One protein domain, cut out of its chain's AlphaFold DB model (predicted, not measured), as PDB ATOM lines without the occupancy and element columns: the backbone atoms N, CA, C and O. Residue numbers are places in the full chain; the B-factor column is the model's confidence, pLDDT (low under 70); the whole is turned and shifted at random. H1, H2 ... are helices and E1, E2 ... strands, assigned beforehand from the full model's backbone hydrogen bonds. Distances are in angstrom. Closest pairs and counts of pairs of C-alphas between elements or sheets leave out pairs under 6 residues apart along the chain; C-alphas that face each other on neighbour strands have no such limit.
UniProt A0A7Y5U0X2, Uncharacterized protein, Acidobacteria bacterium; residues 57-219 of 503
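What this domain is: This is residues 57 to 219 of the 503 residues of an uncharacterized protein of Acidobacteria bacterium (UniProt A0A7Y5U0X2). A long, curled sheet of five strands and a small sheet of three make a sandwich, only partly face to face, with helices H1, H2 and H3 clustered at one end and the short H4 near the other. The long hairpin of E7 and E8 runs along the model's length. The printed part has 163 residues with four named helices and eight named strands, in the order H1 H2 H3 E1 E2 E3 E4 E5 E6 H4 E7 E8; the class is mixed, helices and strands. The large sheet, E2 E8 E7 E4 E5, is mixed, and the small one, E1 E3 E6, is antiparallel. The whole is compact, with a radius of gyration of the C-alphas of 17.1 A, and elongated, spanning 57 by 31 by 24 A.

How they stand to each other: Begin in the large, strongly twisted sheet with E7, residues 183 to 195, and E8, residues 205 to 218, a hairpin with N 191 and O 208 at 2.8 A. E4, residues 143 to 151, is antiparallel to E7, with N 148 and O 190 at 2.9 A. E5, residues 157 to 163, forms a hairpin with E4; look at N 147 and O 160, 2.8 A. At the other edge E2, residues 118 to 120, is parallel to E8, with N 119 and O 216 at 2.9 A. In the second sheet of the sandwich, two sheets face to face, E3, residues 126 to 131, is antiparallel to E1, residues 111 to 115, at N 113 and O 128, 2.9 A, and to E6, residues 166 to 171, at N 129 and O 168, 2.9 A. Between the sheets, the closest C-alphas of E1 and E8 are those of Trp 113 and Val 213, 6.1 A. H4, residues 177 to 180, stands at the large sheet's level, at a height of 0.0 A. H1, residues 57 to 69, only grazes the large sheet, with residues 67 to 69. It touches H3, residues 97 to 107, closest at the C-alphas of Leu 67 and Ala 106, 5.2 A. H2, residues 78 to 91, and H3 form a helical hairpin but only just touch, with 3 pairs of C-alphas within 8 A, the closest Leu 91 and Gln 100 at 7.0 A. In H1, H2 and H3 every O i to N i+4 pair is within hydrogen-bond range; H4 is too short for one.

Where its parts are: Find C-alpha 57 at (337.907, 487.568, 639.932), where H1 begins; it runs 17.9 A. H2 measures 19.9 A, E4 25.4 A and E7 37.2 A. E8, 39.1 A, ends at C-alpha 218, (365.948, 455.922, 627.662).

The domain as a whole: The C-alphas farthest apart are those of Ser 93 and Gly 219, 57.9 A. The printed part has no cut, and its long link is E3 to E4. Look for pLDDT under 70 at residues 71 to 79, 81, 94 and 200 to 201.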
ATOM      1  N   ALA A  57     337.193 488.033 641.120       87.12
ATOM      2  CA  ALA A  57     337.907 487.568 639.932       87.12
ATOM      3  C   ALA A  57     339.294 487.029 640.307       87.12
ATOM      4  O   ALA A  57     339.642 485.907 639.951       87.12
ATOM      5  N   ARG A  58     340.030 487.773 641.136       85.12
ATOM      6  CA  ARG A  58     341.337 487.361 641.642       85.12
ATOM      7  C   ARG A  58     341.263 486.109 642.518       85.12
ATOM      8  O   ARG A  58     342.173 485.284 642.465       85.12
ATOM      9  N   LEU A  59     340.201 485.949 643.315       88.56
ATOM     10  CA  LEU A  59     339.960 484.720 644.084       88.56
ATOM     11  C   LEU A  59     339.736 483.516 643.167       88.56
ATOM     12  O   LEU A  59     340.359 482.478 643.370       88.56
ATOM     13  N   VAL A  60     338.884 483.655 642.149       90.44
ATOM     14  CA  VAL A  60     338.625 482.591 641.168       90.44
ATOM     15  C   VAL A  60     339.918 482.193 640.458       90.44
ATOM     16  O   VAL A  60     340.274 481.016 640.488       90.44
ATOM     17  N   ASP A  61     340.674 483.159 639.933       84.44
ATOM     18  CA  ASP A  61     341.950 482.904 639.256       84.44
ATOM     19  C   ASP A  61     342.948 482.169 640.161       84.44
ATOM     20  O   ASP A  61     343.628 481.232 639.732       84.44
ATOM     21  N   ALA A  62     343.035 482.564 641.435       83.75
ATOM     22  CA  ALA A  62     343.926 481.930 642.401       83.75
ATOM     23  C   ALA A  62     343.493 480.498 642.749       83.75
ATOM     24  O   ALA A  62     344.347 479.617 642.843       83.75
ATOM     25  N   LEU A  63     342.190 480.233 642.892       89.38
ATOM     26  CA  LEU A  63     341.667 478.887 643.144       89.38
ATOM     27  C   LEU A  63     341.813 477.973 641.920       89.38
ATOM     28  O   LEU A  63     342.136 476.795 642.062       89.38
ATOM     29  N   GLU A  64     341.615 478.494 640.709       87.62
ATOM     30  CA  GLU A  64     341.857 477.748 639.471       87.62
ATOM     31  C   GLU A  64     343.341 477.438 639.274       87.62
ATOM     32  O   GLU A  64     343.703 476.332 638.854       87.62
ATOM     33  N   ARG A  65     344.218 478.389 639.614       81.56
ATOM     34  CA  ARG A  65     345.663 478.160 639.670       81.56
ATOM     35  C   ARG A  65     345.985 477.065 640.683       81.56
ATOM     36  O   ARG A  65     346.623 476.093 640.297       81.56
ATOM     37  N   LEU A  66     345.451 477.143 641.901       82.38
ATOM     38  CA  LEU A  66     345.632 476.137 642.952       82.38
ATOM     39  C   LEU A  66     345.169 474.743 642.518       82.38
ATOM     40  O   LEU A  66     345.846 473.750 642.765       82.38
ATOM     41  N   LEU A  67     344.057 474.652 641.793       83.75
ATOM     42  CA  LEU A  67     343.571 473.396 641.227       83.75
ATOM     43  C   LEU A  67     344.489 472.794 640.166       83.75
ATOM     44  O   LEU A  67     344.594 471.571 640.069       83.75
ATOM     45  N   ARG A  68     345.097 473.643 639.336       78.75
ATOM     46  CA  ARG A  68     345.948 473.220 638.222       78.75
ATOM     47  C   ARG A  68     347.374 472.934 638.671       78.75
ATOM     48  O   ARG A  68     348.005 472.034 638.132       78.75
ATOM     49  N   THR A  69     347.887 473.721 639.601       71.62
ATOM     50  CA  THR A  69     349.312 473.767 639.923       71.62
ATOM     51  C   THR A  69     349.575 473.476 641.388       71.62
ATOM     52  O   THR A  69     350.720 473.501 641.787       71.62
ATOM     53  N   GLY A  70     348.565 473.283 642.234       72.12
ATOM     54  CA  GLY A  70     348.790 473.172 643.675       72.12
ATOM     55  C   GLY A  70     349.332 474.447 644.325       72.12
ATOM     56  O   GLY A  70     349.712 474.375 645.484       72.12
ATOM     57  N   GLU A  71     349.360 475.589 643.620       69.56
ATOM     58  CA  GLU A  71     349.843 476.866 644.164       69.56
ATOM     59  C   GLU A  71     348.721 477.896 644.329       69.56
ATOM     60  O   GLU A  71     347.986 478.169 643.371       69.56
ATOM     61  N   PRO A  72     348.634 478.558 645.491       64.50
ATOM     62  CA  PRO A  72     349.603 478.515 646.596       64.50
ATOM     63  C   PRO A  72     349.527 477.239 647.466       64.50
ATOM     64  O   PRO A  72     348.435 476.822 647.843       64.50
ATOM     65  N   ARG A  73     350.684 476.642 647.810       58.12
ATOM     66  CA  ARG A  73     350.799 475.290 648.416       58.12
ATOM     67  C   ARG A  73     349.864 474.966 649.559       58.12
ATOM     68  O   ARG A  73     349.379 473.848 649.625       58.12
ATOM     69  N   HIS A  74     349.724 475.861 650.524       55.75
ATOM     70  CA  HIS A  74     348.941 475.630 651.731       55.75
ATOM     71  C   HIS A  74     348.687 476.977 652.404       55.75
ATOM     72  O   HIS A  74     349.540 477.860 652.340       55.75
ATOM     73  N   ALA A  75     347.586 477.113 653.143       49.41
ATOM     74  CA  ALA A  75     347.322 478.220 654.067       49.41
ATOM     75  C   ALA A  75     348.476 478.488 655.061       49.41
ATOM     76  O   ALA A  75     348.534 479.522 655.705       49.41
ATOM     77  N   THR A  76     349.434 477.571 655.191       43.34
ATOM     78  CA  THR A  76     350.622 477.731 656.030       43.34
ATOM     79  C   THR A  76     351.778 478.477 655.339       43.34
ATOM     80  O   THR A  76     352.780 478.744 656.000       43.34
ATOM     81  N   HIS A  77     351.632 478.837 654.055       57.19
ATOM     82  CA  HIS A  77     352.546 479.644 653.229       57.19
ATOM     83  C   HIS A  77     351.920 481.022 652.915       57.19
ATOM     84  O   HIS A  77     350.697 481.134 652.888       57.19
ATOM     85  N   ASP A  78     352.726 482.062 652.635       61.69
ATOM     86  CA  ASP A  78     352.259 483.466 652.534       61.69
ATOM     87  C   ASP A  78     351.065 483.662 651.586       61.69
ATOM     88  O   ASP A  78     349.980 484.048 652.019       61.69
ATOM     89  N   GLU A  79     351.233 483.328 650.301       65.81
ATOM     90  CA  GLU A  79     350.163 483.475 649.306       65.81
ATOM     91  C   GLU A  79     348.954 482.576 649.613       65.81
ATOM     92  O   GLU A  79     347.827 482.899 649.237       65.81
ATOM     93  N   GLY A  80     349.175 481.453 650.301       70.62
ATOM     94  CA  GLY A  80     348.121 480.509 650.660       70.62
ATOM     95  C   GLY A  80     347.245 481.025 651.786       70.62
ATOM     96  O   GLY A  80     346.031 480.870 651.715       70.62
ATOM     97  N   GLN A  81     347.831 481.678 652.792       69.94
ATOM     98  CA  GLN A  81     347.063 482.319 653.856       69.94
ATOM     99  C   GLN A  81     346.289 483.527 653.327       69.94
ATOM    100  O   GLN A  81     345.119 483.681 653.662       69.94
ATOM    101  N   GLU A  82     346.918 484.379 652.507       74.81
ATOM    102  CA  GLU A  82     346.225 485.526 651.906       74.81
ATOM    103  C   GLU A  82     344.987 485.076 651.124       74.81
ATOM    104  O   GLU A  82     343.923 485.688 651.239       74.81
ATOM    105  N   LEU A  83     345.123 483.985 650.362       82.06
ATOM    106  CA  LEU A  83     344.015 483.352 649.660       82.06
ATOM    107  C   LEU A  83     342.973 482.788 650.637       82.06
ATOM    108  O   LEU A  83     341.784 483.025 650.445       82.06
ATOM    109  N   ASP A  84     343.395 482.070 651.679       82.31
ATOM    110  CA  ASP A  84     342.508 481.443 652.666       82.31
ATOM    111  C   ASP A  84     341.684 482.471 653.463       82.31
ATOM    112  O   ASP A  84     340.473 482.311 653.615       82.31
ATOM    113  N   ASP A  85     342.304 483.563 653.915       81.56
ATOM    114  CA  ASP A  85     341.632 484.640 654.652       81.56
ATOM    115  C   ASP A  85     340.646 485.404 653.766       81.56
ATOM    116  O   ASP A  85     339.497 485.638 654.158       81.56
ATOM    117  N   ALA A  86     341.064 485.752 652.546       84.44
ATOM    118  CA  ALA A  86     340.189 486.400 651.579       84.44
ATOM    119  C   ALA A  86     339.005 485.500 651.197       84.44
ATOM    120  O   ALA A  86     337.871 485.972 651.075       84.44
ATOM    121  N   LEU A  87     339.246 484.194 651.074       87.94
ATOM    122  CA  LEU A  87     338.213 483.213 650.791       87.94
ATOM    123  C   LEU A  87     337.232 483.058 651.958       87.94
ATOM    124  O   LEU A  87     336.026 483.069 651.733       87.94
ATOM    125  N   LYS A  88     337.707 482.974 653.207       86.88
ATOM    126  CA  LYS A  88     336.844 482.931 654.401       86.88
ATOM    127  C   LYS A  88     335.924 484.146 654.478       86.88
ATOM    128  O   LYS A  88     334.733 483.984 654.743       86.88
ATOM    129  N   LEU A  89     336.453 485.340 654.205       84.25
ATOM    130  CA  LEU A  89     335.659 486.568 654.165       84.25
ATOM    131  C   LEU A  89     334.588 486.509 653.066       84.25
ATOM    132  O   LEU A  89     333.425 486.813 653.326       84.25
ATOM    133  N   ALA A  90     334.961 486.076 651.858       85.31
ATOM    134  CA  ALA A  90     334.039 485.962 650.728       85.31
ATOM    135  C   ALA A  90     332.941 484.906 650.957       85.31
ATOM    136  O   ALA A  90     331.796 485.095 650.544       85.31
ATOM    137  N   LEU A  91     333.267 483.811 651.646       85.81
ATOM    138  CA  LEU A  91     332.348 482.705 651.920       85.81
ATOM    139  C   LEU A  91     331.450 482.931 653.146       85.81
ATOM    140  O   LEU A  91     330.467 482.207 653.299       85.81
ATOM    141  N   ALA A  92     331.733 483.930 653.993       81.12
ATOM    142  CA  ALA A  92     330.998 484.181 655.238       81.12
ATOM    143  C   ALA A  92     329.493 484.447 655.033       81.12
ATOM    144  O   ALA A  92     328.685 484.109 655.893       81.12
ATOM    145  N   SER A  93     329.107 485.029 653.892       70.25
ATOM    146  CA  SER A  93     327.703 485.297 653.548       70.25
ATOM    147  C   SER A  93     326.966 484.082 652.973       70.25
ATOM    148  O   SER A  93     325.741 484.098 652.877       70.25
ATOM    149  N   GLY A  94     327.696 483.043 652.552       69.12
ATOM    150  CA  GLY A  94     327.137 481.837 651.944       69.12
ATOM    151  C   GLY A  94     326.473 482.025 650.569       69.12
ATOM    152  O   GLY A  94     325.873 481.076 650.073       69.12
ATOM    153  N   ALA A  95     326.560 483.211 649.956       76.12
ATOM    154  CA  ALA A  95     325.740 483.587 648.797       76.12
ATOM    155  C   ALA A  95     326.307 483.180 647.418       76.12
ATOM    156  O   ALA A  95     325.584 483.237 646.427       76.12
ATOM    157  N   ASP A  96     327.578 482.773 647.335       87.25
ATOM    158  CA  ASP A  96     328.258 482.453 646.070       87.25
ATOM    159  C   ASP A  96     328.502 480.942 645.924       87.25
ATOM    160  O   ASP A  96     329.539 480.410 646.327       87.25
ATOM    161  N   ALA A  97     327.518 480.234 645.362       85.31
ATOM    162  CA  ALA A  97     327.570 478.781 645.196       85.31
ATOM    163  C   ALA A  97     328.705 478.317 644.260       85.31
ATOM    164  O   ALA A  97     329.285 477.249 644.471       85.31
ATOM    165  N   GLU A  98     329.056 479.116 643.248       88.56
ATOM    166  CA  GLU A  98     330.168 478.807 642.341       88.56
ATOM    167  C   GLU A  98     331.505 478.892 643.072       88.56
ATOM    168  O   GLU A  98     332.328 477.978 642.970       88.56
ATOM    169  N   LEU A  99     331.705 479.953 643.859       90.25
ATOM    170  CA  LEU A  99     332.905 480.116 644.668       90.25
ATOM    171  C   LEU A  99     333.005 479.023 645.737       90.25
ATOM    172  O   LEU A  99     334.090 478.490 645.941       90.25
ATOM    173  N   GLN A 100     331.895 478.621 646.367       89.31
ATOM    174  CA  GLN A 100     331.861 477.484 647.301       89.31
ATOM    175  C   GLN A 100     332.276 476.166 646.635       89.31
ATOM    176  O   GLN A 100     333.054 475.395 647.209       89.31
ATOM    177  N   ALA A 101     331.775 475.899 645.425       88.62
ATOM    178  CA  ALA A 101     332.129 474.708 644.664       88.62
ATOM    179  C   ALA A 101     333.614 474.718 644.281       88.62
ATOM    180  O   ALA A 101     334.319 473.729 644.490       88.62
ATOM    181  N   LEU A 102     334.110 475.845 643.767       91.56
ATOM    182  CA  LEU A 102     335.507 476.010 643.381       91.56
ATOM    183  C   LEU A 102     336.447 475.901 644.591       91.56
ATOM    184  O   LEU A 102     337.423 475.156 644.540       91.56
ATOM    185  N   ALA A 103     336.104 476.555 645.699       91.00
ATOM    186  CA  ALA A 103     336.809 476.470 646.974       91.00
ATOM    187  C   ALA A 103     336.884 475.034 647.493       91.00
ATOM    188  O   ALA A 103     337.961 474.562 647.846       91.00
ATOM    189  N   THR A 104     335.762 474.308 647.479       90.31
ATOM    190  CA  THR A 104     335.710 472.893 647.880       90.31
ATOM    191  C   THR A 104     336.692 472.072 647.056       90.31
ATOM    192  O   THR A 104     337.528 471.361 647.613       90.31
ATOM    193  N   ARG A 105     336.665 472.238 645.729       90.56
ATOM    194  CA  ARG A 105     337.564 471.537 644.808       90.56
ATOM    195  C   ARG A 105     339.039 471.879 645.046       90.56
ATOM    196  O   ARG A 105     339.878 470.992 644.871       90.56
ATOM    197  N   ALA A 106     339.336 473.135 645.378       89.56
ATOM    198  CA  ALA A 106     340.681 473.677 645.571       89.56
ATOM    199  C   ALA A 106     341.236 473.468 646.988       89.56
ATOM    200  O   ALA A 106     342.435 473.596 647.186       89.56
ATOM    201  N   SER A 107     340.392 473.135 647.970       86.56
ATOM    202  CA  SER A 107     340.807 472.968 649.370       86.56
ATOM    203  C   SER A 107     341.701 471.761 649.624       86.56
ATOM    204  O   SER A 107     342.484 471.774 650.568       86.56
ATOM    205  N   ALA A 108     341.606 470.743 648.773       86.38
ATOM    206  CA  ALA A 108     342.531 469.624 648.697       86.38
ATOM    207  C   ALA A 108     342.689 469.247 647.213       86.38
ATOM    208  O   ALA A 108     341.934 468.419 646.700       86.38
ATOM    209  N   PRO A 109     343.566 469.934 646.460       87.50
ATOM    210  CA  PRO A 109     343.688 469.742 645.026       87.50
ATOM    211  C   PRO A 109     344.417 468.425 644.737       87.50
ATOM    212  O   PRO A 109     345.365 468.066 645.428       87.50
ATOM    213  N   ILE A 110     343.997 467.716 643.686       90.00
ATOM    214  CA  ILE A 110     344.697 466.521 643.195       90.00
ATOM    215  C   ILE A 110     345.701 466.963 642.135       90.00
ATOM    216  O   ILE A 110     345.309 467.249 641.003       90.00
ATOM    217  N   VAL A 111     346.978 467.015 642.499       86.69
ATOM    218  CA  VAL A 111     348.038 467.567 641.649       86.69
ATOM    219  C   VAL A 111     349.057 466.476 641.324       86.69
ATOM    220  O   VAL A 111     349.789 466.033 642.216       86.69
ATOM    221  N   PRO A 112     349.091 465.993 640.071       86.88
ATOM    222  CA  PRO A 112     350.070 465.012 639.642       86.88
ATOM    223  C   PRO A 112     351.376 465.676 639.190       86.88
ATOM    224  O   PRO A 112     351.358 466.715 638.537       86.88
ATOM    225  N   TRP A 113     352.510 465.034 639.461       83.75
ATOM    226  CA  TRP A 113     353.817 465.441 638.946       83.75
ATOM    227  C   TRP A 113     354.730 464.228 638.722       83.75
ATOM    228  O   TRP A 113     354.495 463.151 639.276       83.75
ATOM    229  N   ILE A 114     355.764 464.379 637.882       84.81
ATOM    230  CA  ILE A 114     356.779 463.331 637.692       84.81
ATOM    231  C   ILE A 114     358.077 463.684 638.408       84.81
ATOM    232  O   ILE A 114     358.667 464.746 638.191       84.81
ATOM    233  N   TRP A 115     358.549 462.741 639.212       83.50
ATOM    234  CA  TRP A 115     359.909 462.728 639.713       83.50
ATOM    235  C   TRP A 115     360.832 462.079 638.691       83.50
ATOM    236  O   TRP A 115     360.522 461.009 638.161       83.50
ATOM    237  N   ARG A 116     361.977 462.724 638.439       85.69
ATOM    238  CA  ARG A 116     362.933 462.385 637.375       85.69
ATOM    239  C   ARG A 116     362.276 462.400 635.990       85.69
ATOM    240  O   ARG A 116     361.981 461.336 635.437       85.69
ATOM    241  N   PRO A 117     362.064 463.595 635.404       87.38
ATOM    242  CA  PRO A 117     361.335 463.745 634.145       87.38
ATOM    243  C   PRO A 117     361.964 462.967 632.990       87.38
ATOM    244  O   PRO A 117     361.245 462.523 632.102       87.38
ATOM    245  N   LEU A 118     363.281 462.743 633.012       90.56
ATOM    246  CA  LEU A 118     363.964 461.823 632.107       90.56
ATOM    247  C   LEU A 118     364.660 460.737 632.933       90.56
ATOM    248  O   LEU A 118     365.398 461.034 633.871       90.56
ATOM    249  N   SER A 119     364.450 459.472 632.584       90.50
ATOM    250  CA  SER A 119     364.961 458.344 633.367       90.50
ATOM    251  C   SER A 119     365.393 457.169 632.494       90.50
ATOM    252  O   SER A 119     365.026 457.071 631.324       90.50
ATOM    253  N   SER A 120     366.197 456.260 633.044       88.06
ATOM    254  CA  SER A 120     366.522 455.009 632.359       88.06
ATOM    255  C   SER A 120     365.486 453.940 632.687       88.06
ATOM    256  O   SER A 120     364.881 453.945 633.761       88.06
ATOM    257  N   ARG A 121     365.359 452.925 631.827       85.56
ATOM    258  CA  ARG A 121     364.553 451.728 632.144       85.56
ATOM    259  C   ARG A 121     364.960 451.027 633.445       85.56
ATOM    260  O   ARG A 121     364.126 450.382 634.069       85.56
ATOM    261  N   THR A 122     366.235 451.110 633.826       82.38
ATOM    262  CA  THR A 122     366.781 450.455 635.026       82.38
ATOM    263  C   THR A 122     366.673 451.314 636.284       82.38
ATOM    264  O   THR A 122     366.814 450.794 637.385       82.38
ATOM    265  N   ARG A 123     366.418 452.618 636.136       84.62
ATOM    266  CA  ARG A 123     366.214 453.579 637.225       84.62
ATOM    267  C   ARG A 123     365.044 454.500 636.869       84.62
ATOM    268  O   ARG A 123     365.269 455.685 636.619       84.62
ATOM    269  N   PRO A 124     363.821 453.952 636.791       85.25
ATOM    270  CA  PRO A 124     362.650 454.710 636.378       85.25
ATOM    271  C   PRO A 124     362.356 455.853 637.354       85.25
ATOM    272  O   PRO A 124     362.631 455.745 638.551       85.25
ATOM    273  N   GLY A 125     361.770 456.927 636.830       88.44
ATOM    274  CA  GLY A 125     361.130 457.959 637.642       88.44
ATOM    275  C   GLY A 125     359.873 457.453 638.358       88.44
ATOM    276  O   GLY A 125     359.549 456.258 638.335       88.44
ATOM    277  N   ALA A 126     359.137 458.371 638.972       90.25
ATOM    278  CA  ALA A 126     357.890 458.061 639.666       90.25
ATOM    279  C   ALA A 126     356.819 459.117 639.393       90.25
ATOM    280  O   ALA A 126     357.113 460.304 639.297       90.25
ATOM    281  N   LEU A 127     355.571 458.669 639.279       90.31
ATOM    282  CA  LEU A 127     354.395 459.524 639.322       90.31
ATOM    283  C   LEU A 127     354.049 459.786 640.783       90.31
ATOM    284  O   LEU A 127     353.751 458.855 641.528       90.31
ATOM    285  N   HIS A 128     354.031 461.049 641.159       88.00
ATOM    286  CA  HIS A 128     353.552 461.499 642.451       88.00
ATOM    287  C   HIS A 128     352.201 462.178 642.265       88.00
ATOM    288  O   HIS A 128     351.995 462.916 641.303       88.00
ATOM    289  N   VAL A 129     351.271 461.929 643.179       87.81
ATOM    290  CA  VAL A 129     349.972 462.600 643.218       87.81
ATOM    291  C   VAL A 129     349.773 463.138 644.619       87.81
ATOM    292  O   VAL A 129     349.645 462.368 645.572       87.81
ATOM    293  N   ARG A 130     349.748 464.465 644.731       85.94
ATOM    294  CA  ARG A 130     349.448 465.166 645.977       85.94
ATOM    295  C   ARG A 130     347.949 465.407 646.067       85.94
ATOM    296  O   ARG A 130     347.330 465.777 645.073       85.94
ATOM    297  N   ALA A 131     347.383 465.169 647.240       86.94
ATOM    298  CA  ALA A 131     345.990 465.442 647.585       86.94
ATOM    299  C   ALA A 131     345.892 466.018 649.010       86.94
ATOM    300  O   ALA A 131     344.918 465.788 649.725       86.94
ATOM    301  N   GLU A 132     346.932 466.730 649.444       81.69
ATOM    302  CA  GLU A 132     347.018 467.384 650.751       81.69
ATOM    303  C   GLU A 132     345.945 468.464 650.905       81.69
ATOM    304  O   GLU A 132     345.486 469.044 649.924       81.69
ATOM    305  N   ARG A 133     345.533 468.734 652.147       80.62
ATOM    306  CA  ARG A 133     344.624 469.846 652.445       80.62
ATOM    307  C   ARG A 133     345.430 471.136 652.453       80.62
ATOM    308  O   ARG A 133     346.445 471.203 653.128       80.62
ATOM    309  N   VAL A 134     344.967 472.134 651.718       76.69
ATOM    310  CA  VAL A 134     345.696 473.381 651.467       76.69
ATOM    311  C   VAL A 134     344.874 474.621 651.826       76.69
ATOM    312  O   VAL A 134     345.470 475.636 652.162       76.69
ATOM    313  N   LEU A 135     343.535 474.540 651.842       82.50
ATOM    314  CA  LEU A 135     342.648 475.607 652.335       82.50
ATOM    315  C   LEU A 135     341.782 475.111 653.495       82.50
ATOM    316  O   LEU A 135     341.409 473.937 653.556       82.50
ATOM    317  N   SER A 136     341.426 476.027 654.389       83.19
ATOM    318  CA  SER A 136     340.563 475.788 655.543       83.19
ATOM    319  C   SER A 136     339.160 476.319 655.266       83.19
ATOM    320  O   SER A 136     338.893 477.514 655.401       83.19
ATOM    321  N   LEU A 137     338.240 475.425 654.904       84.44
ATOM    322  CA  LEU A 137     336.842 475.787 654.671       84.44
ATOM    323  C   LEU A 137     335.987 475.643 655.943       84.44
ATOM    324  O   LEU A 137     336.321 474.844 656.819       84.44
ATOM    325  N   PRO A 138     334.851 476.362 656.041       81.31
ATOM    326  CA  PRO A 138     333.906 476.215 657.154       81.31
ATOM    327  C   PRO A 138     333.219 474.841 657.242       81.31
ATOM    328  O   PRO A 138     332.557 474.547 658.233       81.31
ATOM    329  N   TRP A 139     333.342 474.008 656.206       84.56
ATOM    330  CA  TRP A 139     332.825 472.641 656.152       84.56
ATOM    331  C   TRP A 139     333.962 471.650 655.865       84.56
ATOM    332  O   TRP A 139     334.955 472.023 655.233       84.56
ATOM    333  N   PRO A 140     333.836 470.383 656.302       82.75
ATOM    334  CA  PRO A 140     334.826 469.362 655.987       82.75
ATOM    335  C   PRO A 140     334.842 469.062 654.485       82.75
ATOM    336  O   PRO A 140     333.799 469.030 653.830       82.75
ATOM    337  N   VAL A 141     336.035 468.805 653.946       86.00
ATOM    338  CA  VAL A 141     336.218 468.325 652.572       86.00
ATOM    339  C   VAL A 141     337.001 467.024 652.617       86.00
ATOM    340  O   VAL A 141     338.233 467.008 652.606       86.00
ATOM    341  N   ASP A 142     336.245 465.932 652.678       89.75
ATOM    342  CA  ASP A 142     336.772 464.577 652.649       89.75
ATOM    343  C   ASP A 142     336.331 463.841 651.393       89.75
ATOM    344  O   ASP A 142     335.150 463.844 651.039       89.75
ATOM    345  N   TYR A 143     337.295 463.238 650.693       92.88
ATOM    346  CA  TYR A 143     337.034 462.471 649.484       92.88
ATOM    347  C   TYR A 143     337.981 461.285 649.301       92.88
ATOM    348  O   TYR A 143     339.129 461.267 649.749       92.88
ATOM    349  N   ALA A 144     337.507 460.325 648.508       95.19
ATOM    350  CA  ALA A 144     338.327 459.317 647.853       95.19
ATOM    351  C   ALA A 144     338.284 459.520 646.334       95.19
ATOM    352  O   ALA A 144     337.211 459.708 645.756       95.19
ATOM    353  N   ALA A 145     339.443 459.456 645.681       96.19
ATOM    354  CA  ALA A 145     339.566 459.615 644.239       96.19
ATOM    355  C   ALA A 145     340.246 458.398 643.609       96.19
ATOM    356  O   ALA A 145     341.377 458.064 643.961       96.19
ATOM    357  N   ASP A 146     339.561 457.743 642.671       96.81
ATOM    358  CA  ASP A 146     340.187 456.742 641.805       96.81
ATOM    359  C   ASP A 146     340.913 457.475 640.669       96.81
ATOM    360  O   ASP A 146     340.281 458.207 639.899       96.81
ATOM    361  N   ILE A 147     342.226 457.287 640.569       96.00
ATOM    362  CA  ILE A 147     343.062 457.873 639.523       96.00
ATOM    363  C   ILE A 147     343.150 456.887 638.365       96.00
ATOM    364  O   ILE A 147     343.687 455.786 638.514       96.00
ATOM    365  N   ASP A 148     342.647 457.300 637.206       95.38
ATOM    366  CA  ASP A 148     342.845 456.587 635.950       95.38
ATOM    367  C   ASP A 148     343.850 457.358 635.082       95.38
ATOM    368  O   ASP A 148     343.935 458.587 635.138       95.38
ATOM    369  N   ALA A 149     344.577 456.640 634.231       94.06
ATOM    370  CA  ALA A 149     345.507 457.228 633.285       94.06
ATOM    371  C   ALA A 149     345.351 456.670 631.877       94.06
ATOM    372  O   ALA A 149     344.975 455.516 631.671       94.06
ATOM    373  N   ARG A 150     345.710 457.497 630.905       93.25
ATOM    374  CA  ARG A 150     345.845 457.145 629.501       93.25
ATOM    375  C   ARG A 150     347.248 457.519 629.040       93.25
ATOM    376  O   ARG A 150     347.625 458.686 629.080       93.25
ATOM    377  N   ILE A 151     347.994 456.519 628.581       91.88
ATOM    378  CA  ILE A 151     349.366 456.670 628.084       91.88
ATOM    379  C   ILE A 151     349.307 456.875 626.572       91.88
ATOM    380  O   ILE A 151     348.701 456.057 625.882       91.88
ATOM    381  N   ASP A 152     349.894 457.964 626.076       89.12
ATOM    382  CA  ASP A 152     350.076 458.260 624.645       89.12
ATOM    383  C   ASP A 152     348.800 458.105 623.796       89.12
ATOM    384  O   ASP A 152     348.822 457.638 622.660       89.12
ATOM    385  N   GLY A 153     347.652 458.486 624.365       88.38
ATOM    386  CA  GLY A 153     346.355 458.407 623.687       88.38
ATOM    387  C   GLY A 153     345.702 457.017 623.668       88.38
ATOM    388  O   GLY A 153     344.646 456.874 623.057       88.38
ATOM    389  N   GLY A 154     346.268 456.021 624.359       91.31
ATOM    390  CA  GLY A 154     345.709 454.670 624.494       91.31
ATOM    391  C   GLY A 154     344.402 454.574 625.312       91.31
ATOM    392  O   GLY A 154     343.691 455.559 625.504       91.31
ATOM    393  N   PRO A 155     344.032 453.388 625.820       93.62
ATOM    394  CA  PRO A 155     342.851 453.245 626.669       93.62
ATOM    395  C   PRO A 155     343.095 453.781 628.088       93.62
ATOM    396  O   PRO A 155     344.211 453.710 628.612       93.62
ATOM    397  N   TRP A 156     342.025 454.263 628.727       93.62
ATOM    398  CA  TRP A 156     342.023 454.598 630.152       93.62
ATOM    399  C   TRP A 156     342.197 453.340 631.004       93.62
ATOM    400  O   TRP A 156     341.482 452.357 630.824       93.62
ATOM    401  N   GLN A 157     343.125 453.395 631.953       92.69
ATOM    402  CA  GLN A 157     343.449 452.312 632.873       92.69
ATOM    403  C   GLN A 157     343.471 452.850 634.299       92.69
ATOM    404  O   GLN A 157     344.037 453.913 634.548       92.69
ATOM    405  N   ALA A 158     342.868 452.122 635.235       92.56
ATOM    406  CA  ALA A 158     342.948 452.470 636.647       92.56
ATOM    407  C   ALA A 158     344.396 452.319 637.136       92.56
ATOM    408  O   ALA A 158     345.038 451.305 636.854       92.56
ATOM    409  N   LEU A 159     344.900 453.315 637.865       91.62
ATOM    410  CA  LEU A 159     346.233 453.276 638.459       91.62
ATOM    411  C   LEU A 159     346.167 452.954 639.954       91.62
ATOM    412  O   LEU A 159     346.688 451.932 640.389       91.62
ATOM    413  N   PHE A 160     345.550 453.830 640.748       93.31
ATOM    414  CA  PHE A 160     345.447 453.700 642.205       93.31
ATOM    415  C   PHE A 160     344.379 454.648 642.760       93.31
ATOM    416  O   PHE A 160     343.751 455.404 642.019       93.31
ATOM    417  N   ARG A 161     344.162 454.600 644.075       94.62
ATOM    418  CA  ARG A 161     343.235 455.475 644.794       94.62
ATOM    419  C   ARG A 161     344.002 456.386 645.745       94.62
ATOM    420  O   ARG A 161     344.859 455.899 646.475       94.62
ATOM    421  N   VAL A 162     343.621 457.660 645.790       93.31
ATOM    422  CA  VAL A 162     344.112 458.648 646.766       93.31
ATOM    423  C   VAL A 162     342.975 459.156 647.646       93.31
ATOM    424  O   VAL A 162     341.802 459.072 647.266       93.31
ATOM    425  N   ARG A 163     343.313 459.677 648.826       91.81
ATOM    426  CA  ARG A 163     342.371 460.342 649.737       91.81
ATOM    427  C   ARG A 163     342.774 461.794 649.962       91.81
ATOM    428  O   ARG A 163     343.960 462.116 649.889       91.81
ATOM    429  N   SER A 164     341.807 462.649 650.263       88.12
ATOM    430  CA  SER A 164     342.079 463.999 650.763       88.12
ATOM    431  C   SER A 164     342.992 463.953 651.996       88.12
ATOM    432  O   SER A 164     342.869 463.073 652.847       88.12
ATOM    433  N   GLY A 165     343.926 464.897 652.092       78.56
ATOM    434  CA  GLY A 165     344.926 464.962 653.159       78.56
ATOM    435  C   GLY A 165     346.099 463.988 653.014       78.56
ATOM    436  O   GLY A 165     346.846 463.820 653.971       78.56
ATOM    437  N   SER A 166     346.270 463.340 651.858       80.62
ATOM    438  CA  SER A 166     347.360 462.384 651.620       80.62
ATOM    439  C   SER A 166     348.106 462.658 650.315       80.62
ATOM    440  O   SER A 166     347.591 463.331 649.427       80.62
ATOM    441  N   SER A 167     349.303 462.092 650.193       81.62
ATOM    442  CA  SER A 167     350.077 462.047 648.952       81.62
ATOM    443  C   SER A 167     350.450 460.592 648.653       81.62
ATOM    444  O   SER A 167     350.674 459.804 649.572       81.62
ATOM    445  N   ASP A 168     350.488 460.213 647.375       85.56
ATOM    446  CA  ASP A 168     350.858 458.860 646.935       85.56
ATOM    447  C   ASP A 168     351.920 458.931 645.829       85.56
ATOM    448  O   ASP A 168     351.967 459.875 645.038       85.56
ATOM    449  N   THR A 169     352.785 457.921 645.783       85.94
ATOM    450  CA  THR A 169     353.912 457.817 644.858       85.94
ATOM    451  C   THR A 169     353.922 456.445 644.202       85.94
ATOM    452  O   THR A 169     353.996 455.413 644.871       85.94
ATOM    453  N   ARG A 170     353.916 456.420 642.868       88.94
ATOM    454  CA  ARG A 170     353.994 455.199 642.063       88.94
ATOM    455  C   ARG A 170     355.210 455.227 641.146       88.94
ATOM    456  O   ARG A 170     355.270 456.063 640.246       88.94
ATOM    457  N   PRO A 171     356.162 454.294 641.308       90.31
ATOM    458  CA  PRO A 171     357.241 454.125 640.346       90.31
ATOM    459  C   PRO A 171     356.688 453.908 638.933       90.31
ATOM    460  O   PRO A 171     355.737 453.149 638.746       90.31
ATOM    461  N   ILE A 172     357.315 454.487 637.905       90.31
ATOM    462  CA  ILE A 172     356.895 454.244 636.514       90.31
ATOM    463  C   ILE A 172     356.978 452.744 636.174       90.31
ATOM    464  O   ILE A 172     356.200 452.235 635.369       90.31
ATOM    465  N   SER A 173     357.860 451.986 636.836       87.06
ATOM    466  CA  SER A 173     357.944 450.528 636.687       87.06
ATOM    467  C   SER A 173     356.663 449.775 637.055       87.06
ATOM    468  O   SER A 173     356.463 448.685 636.512       87.06
ATOM    469  N   SER A 174     355.802 450.324 637.921       88.06
ATOM    470  CA  SER A 174     354.507 449.725 638.270       88.06
ATOM    471  C   SER A 174     353.369 450.139 637.333       88.06
ATOM    472  O   SER A 174     352.269 449.609 637.453       88.06
ATOM    473  N   LEU A 175     353.606 451.082 636.417       87.44
ATOM    474  CA  LEU A 175     352.623 451.496 635.418       87.44
ATOM    475  C   LEU A 175     352.522 450.463 634.272       87.44
ATOM    476  O   LEU A 175     353.413 449.617 634.113       87.44
ATOM    477  N   PRO A 176     351.448 450.512 633.457       87.25
ATOM    478  CA  PRO A 176     351.268 449.613 632.317       87.25
ATOM    479  C   PRO A 176     352.482 449.564 631.383       87.25
ATOM    480  O   PRO A 176     353.238 450.522 631.265       87.25
ATOM    481  N   ALA A 177     352.666 448.455 630.661       87.06
ATOM    482  CA  ALA A 177     353.872 448.220 629.859       87.06
ATOM    483  C   ALA A 177     354.203 449.347 628.859       87.06
ATOM    484  O   ALA A 177     355.378 449.672 628.702       87.06
ATOM    485  N   ALA A 178     353.183 449.970 628.262       86.06
ATOM    486  CA  ALA A 178     353.332 451.105 627.352       86.06
ATOM    487  C   ALA A 178     353.996 452.334 628.004       86.06
ATOM    488  O   ALA A 178     354.702 453.063 627.328       86.06
ATOM    489  N   ALA A 179     353.834 452.535 629.316       87.00
ATOM    490  CA  ALA A 179     354.461 453.637 630.049       87.00
ATOM    491  C   ALA A 179     355.964 453.430 630.294       87.00
ATOM    492  O   ALA A 179     356.619 454.339 630.795       87.00
ATOM    493  N   ARG A 180     356.496 452.232 630.013       87.69
ATOM    494  CA  ARG A 180     357.866 451.814 630.366       87.69
ATOM    495  C   ARG A 180     358.763 451.612 629.144       87.69
ATOM    496  O   ARG A 180     359.911 451.178 629.290       87.69
ATOM    497  N   THR A 181     358.234 451.826 627.942       88.06
ATOM    498  CA  THR A 181     358.998 451.690 626.701       88.06
ATOM    499  C   THR A 181     359.967 452.867 626.547       88.06
ATOM    500  O   THR A 181     359.728 453.924 627.112       88.06
ATOM    501  N   PRO A 182     361.109 452.717 625.852       88.44
ATOM    502  CA  PRO A 182     361.955 453.866 625.538       88.44
ATOM    503  C   PRO A 182     361.235 454.871 624.634       88.44
ATOM    504  O   PRO A 182     360.645 454.476 623.628       88.44
ATOM    505  N   GLY A 183     361.326 456.157 624.961       87.88
ATOM    506  CA  GLY A 183     360.646 457.234 624.249       87.88
ATOM    507  C   GLY A 183     360.204 458.373 625.164       87.88
ATOM    508  O   GLY A 183     360.463 458.371 626.366       87.88
ATOM    509  N   PHE A 184     359.546 459.368 624.566       87.75
ATOM    510  CA  PHE A 184     358.804 460.390 625.300       87.75
ATOM    511  C   PHE A 184     357.353 459.957 625.446       87.75
ATOM    512  O   PHE A 184     356.760 459.485 624.478       87.75
ATOM    513  N   HIS A 185     356.796 460.192 626.625       88.50
ATOM    514  CA  HIS A 185     355.450 459.788 626.988       88.50
ATOM    515  C   HIS A 185     354.635 460.967 627.495       88.50
ATOM    516  O   HIS A 185     355.146 461.885 628.144       88.50
ATOM    517  N   THR A 186     353.339 460.903 627.220       89.06
ATOM    518  CA  THR A 186     352.320 461.749 627.829       89.06
ATOM    519  C   THR A 186     351.345 460.878 628.602       89.06
ATOM    520  O   THR A 186     350.689 459.997 628.042       89.06
ATOM    521  N   LEU A 187     351.223 461.162 629.893       89.75
ATOM    522  CA  LEU A 187     350.261 460.552 630.787       89.75
ATOM    523  C   LEU A 187     349.103 461.527 631.004       89.75
ATOM    524  O   LEU A 187     349.201 462.455 631.804       89.75
ATOM    525  N   ALA A 188     348.007 461.322 630.278       91.94
ATOM    526  CA  ALA A 188     346.753 462.001 630.579       91.94
ATOM    527  C   ALA A 188     346.128 461.342 631.810       91.94
ATOM    528  O   ALA A 188     346.070 460.114 631.890       91.94
ATOM    529  N   LEU A 189     345.679 462.148 632.765       93.19
ATOM    530  CA  LEU A 189     345.197 461.685 634.060       93.19
ATOM    531  C   LEU A 189     343.787 462.202 634.297       93.19
ATOM    532  O   LEU A 189     343.479 463.347 633.981       93.19
ATOM    533  N   ARG A 190     342.949 461.373 634.912       96.00
ATOM    534  CA  ARG A 190     341.641 461.796 635.406       96.00
ATOM    535  C   ARG A 190     341.393 461.226 636.792       96.00
ATOM    536  O   ARG A 190     341.764 460.089 637.084       96.00
ATOM    537  N   ALA A 191     340.724 462.002 637.625       96.56
ATOM    538  CA  ALA A 191     340.286 461.600 638.949       96.56
ATOM    539  C   ALA A 191     338.769 461.416 638.957       96.56
ATOM    540  O   ALA A 191     338.024 462.342 638.641       96.56
ATOM    541  N   ARG A 192     338.299 460.231 639.354       96.75
ATOM    542  CA  ARG A 192     336.888 459.982 639.676       96.75
ATOM    543  C   ARG A 192     336.713 460.132 641.181       96.75
ATOM    544  O   ARG A 192     337.110 459.249 641.939       96.75
ATOM    545  N   ILE A 193     336.154 461.259 641.600       95.69
ATOM    546  CA  ILE A 193     336.128 461.719 642.988       95.69
ATOM    547  C   ILE A 193     334.760 461.420 643.601       95.69
ATOM    548  O   ILE A 193     333.717 461.607 642.967       95.69
ATOM    549  N   ARG A 194     334.768 460.941 644.846       94.50
ATOM    550  CA  ARG A 194     333.583 460.759 645.685       94.50
ATOM    551  C   ARG A 194     333.823 461.459 647.012       94.50
ATOM    552  O   ARG A 194     334.714 461.045 647.752       94.50
ATOM    553  N   TYR A 195     333.037 462.488 647.285       91.06
ATOM    554  CA  TYR A 195     333.074 463.210 648.548       91.06
ATOM    555  C   TYR A 195     332.199 462.511 649.593       91.06
ATOM    556  O   TYR A 195     331.157 461.945 649.254       91.06
ATOM    557  N   GLU A 196     332.627 462.546 650.851       86.81
ATOM    558  CA  GLU A 196     331.946 461.871 651.960       86.81
ATOM    559  C   GLU A 196     330.770 462.695 652.495       86.81
ATOM    560  O   GLU A 196     329.660 462.181 652.617       86.81
ATOM    561  N   ALA A 197     330.994 463.983 652.760       79.19
ATOM    562  CA  ALA A 197     329.974 464.906 653.245       79.19
ATOM    563  C   ALA A 197     330.226 466.308 652.678       79.19
ATOM    564  O   ALA A 197     331.180 466.974 653.068       79.19
ATOM    565  N   LEU A 198     329.372 466.753 651.754       80.00
ATOM    566  CA  LEU A 198     329.377 468.120 651.232       80.00
ATOM    567  C   LEU A 198     328.061 468.833 651.567       80.00
ATOM    568  O   LEU A 198     327.037 468.165 651.742       80.00
ATOM    569  N   PRO A 199     328.058 470.179 651.607       73.69
ATOM    570  CA  PRO A 199     326.830 470.962 651.548       73.69
ATOM    571  C   PRO A 199     325.892 470.463 650.438       73.69
ATOM    572  O   PRO A 199     326.348 470.142 649.342       73.69
ATOM    573  N   VAL A 200     324.579 470.432 650.700       67.00
ATOM    574  CA  VAL A 200     323.547 469.853 649.804       67.00
ATOM    575  C   VAL A 200     323.579 470.439 648.384       67.00
ATOM    576  O   VAL A 200     323.208 469.763 647.428       67.00
ATOM    577  N   ALA A 201     324.049 471.678 648.233       68.19
ATOM    578  CA  ALA A 201     324.177 472.358 646.948       68.19
ATOM    579  C   ALA A 201     325.353 471.863 646.077       68.19
ATOM    580  O   ALA A 201     325.456 472.269 644.920       68.19
ATOM    581  N   LEU A 202     326.244 471.015 646.602       73.25
ATOM    582  CA  LEU A 202     327.442 470.548 645.904       73.25
ATOM    583  C   LEU A 202     327.330 469.076 645.491       73.25
ATOM    584  O   LEU A 202     326.854 468.217 646.232       73.25
ATOM    585  N   ASN A 203     327.831 468.770 644.294       80.00
ATOM    586  CA  ASN A 203     327.835 467.411 643.759       80.00
ATOM    587  C   ASN A 203     328.773 466.504 644.569       80.00
ATOM    588  O   ASN A 203     329.985 466.705 644.589       80.00
ATOM    589  N   SER A 204     328.230 465.437 645.159       85.06
ATOM    590  CA  SER A 204     329.009 464.445 645.922       85.06
ATOM    591  C   SER A 204     329.915 463.561 645.054       85.06
ATOM    592  O   SER A 204     330.750 462.816 645.569       85.06
ATOM    593  N   ARG A 205     329.766 463.624 643.724       91.81
ATOM    594  CA  ARG A 205     330.590 462.903 642.752       91.81
ATOM    595  C   ARG A 205     330.990 463.820 641.613       91.81
ATOM    596  O   ARG A 205     330.150 464.532 641.071       91.81
ATOM    597  N   GLU A 206     332.239 463.714 641.186       92.81
ATOM    598  CA  GLU A 206     332.723 464.392 639.986       92.81
ATOM    599  C   GLU A 206     333.796 463.557 639.277       92.81
ATOM    600  O   GLU A 206     334.443 462.694 639.873       92.81
ATOM    601  N   THR A 207     333.981 463.808 637.983       94.56
ATOM    602  CA  THR A 207     335.159 463.349 637.239       94.56
ATOM    603  C   THR A 207     335.931 464.573 636.796       94.56
ATOM    604  O   THR A 207     335.356 465.481 636.201       94.56
ATOM    605  N   ARG A 208     337.223 464.605 637.108       92.25
ATOM    606  CA  ARG A 208     338.100 465.741 636.850       92.25
ATOM    607  C   ARG A 208     339.260 465.293 635.978       92.25
ATOM    608  O   ARG A 208     340.014 464.415 636.384       92.25
ATOM    609  N   GLU A 209     339.416 465.912 634.815       92.00
ATOM    610  CA  GLU A 209     340.659 465.808 634.051       92.00
ATOM    611  C   GLU A 209     341.751 466.572 634.805       92.00
ATOM    612  O   GLU A 209     341.549 467.714 635.227       92.00
ATOM    613  N   LEU A 210     342.881 465.913 635.035       90.06
ATOM    614  CA  LEU A 210     344.032 466.483 635.722       90.06
ATOM    615  C   LEU A 210     345.059 466.970 634.689       90.06
ATOM    616  O   LEU A 210     345.044 466.502 633.543       90.06
ATOM    617  N   PRO A 211     345.977 467.873 635.073       83.31
ATOM    618  CA  PRO A 211     347.094 468.242 634.216       83.31
ATOM    619  C   PRO A 211     347.845 466.995 633.722       83.31
ATOM    620  O   PRO A 211     348.135 466.097 634.523       83.31
ATOM    621  N   PRO A 212     348.146 466.900 632.415       85.75
ATOM    622  CA  PRO A 212     348.923 465.790 631.901       85.75
ATOM    623  C   PRO A 212     350.354 465.859 632.431       85.75
ATOM    624  O   PRO A 212     350.932 466.931 632.613       85.75
ATOM    625  N   VAL A 213     350.933 464.683 632.641       86.69
ATOM    626  CA  VAL A 213     352.318 464.538 633.074       86.69
ATOM    627  C   VAL A 213     353.151 464.026 631.908       86.69
ATOM    628  O   VAL A 213     352.767 463.084 631.215       86.69
ATOM    629  N   HIS A 214     354.308 464.640 631.699       86.62
ATOM    630  CA  HIS A 214     355.220 464.308 630.609       86.62
ATOM    631  C   HIS A 214     356.492 463.724 631.193       86.62
ATOM    632  O   HIS A 214     356.944 464.180 632.237       86.62
ATOM    633  N   TYR A 215     357.057 462.714 630.540       89.00
ATOM    634  CA  TYR A 215     358.329 462.123 630.951       89.00
ATOM    635  C   TYR A 215     359.009 461.407 629.779       89.00
ATOM    636  O   TYR A 215     358.403 461.170 628.734       89.00
ATOM    637  N   GLY A 216     360.288 461.084 629.935       90.00
ATOM    638  CA  GLY A 216     361.085 460.353 628.961       90.00
ATOM    639  C   GLY A 216     361.780 459.149 629.583       90.00
ATOM    640  O   GLY A 216     362.287 459.222 630.704       90.00
ATOM    641  N   ILE A 217     361.834 458.049 628.839       90.31
ATOM    642  CA  ILE A 217     362.580 456.847 629.199       90.31
ATOM    643  C   ILE A 217     363.630 456.568 628.131       90.31
ATOM    644  O   ILE A 217     363.309 456.467 626.949       90.31
ATOM    645  N   TRP A 218     364.880 456.389 628.544       89.06
ATOM    646  CA  TRP A 218     365.948 455.922 627.662       89.06
ATOM    647  C   TRP A 218     366.310 454.459 627.939       89.06
ATOM    648  O   TRP A 218     366.113 453.920 629.037       89.06
ATOM    649  N   GLY A 219     366.878 453.799 626.936       79.94
ATOM    650  CA  GLY A 219     367.305 452.405 626.998       79.94
ATOM    651  C   GLY A 219     367.337 451.757 625.620       79.94
ATOM    652  O   GLY A 219     366.757 452.264 624.666       79.94
TER     653      GLY A 219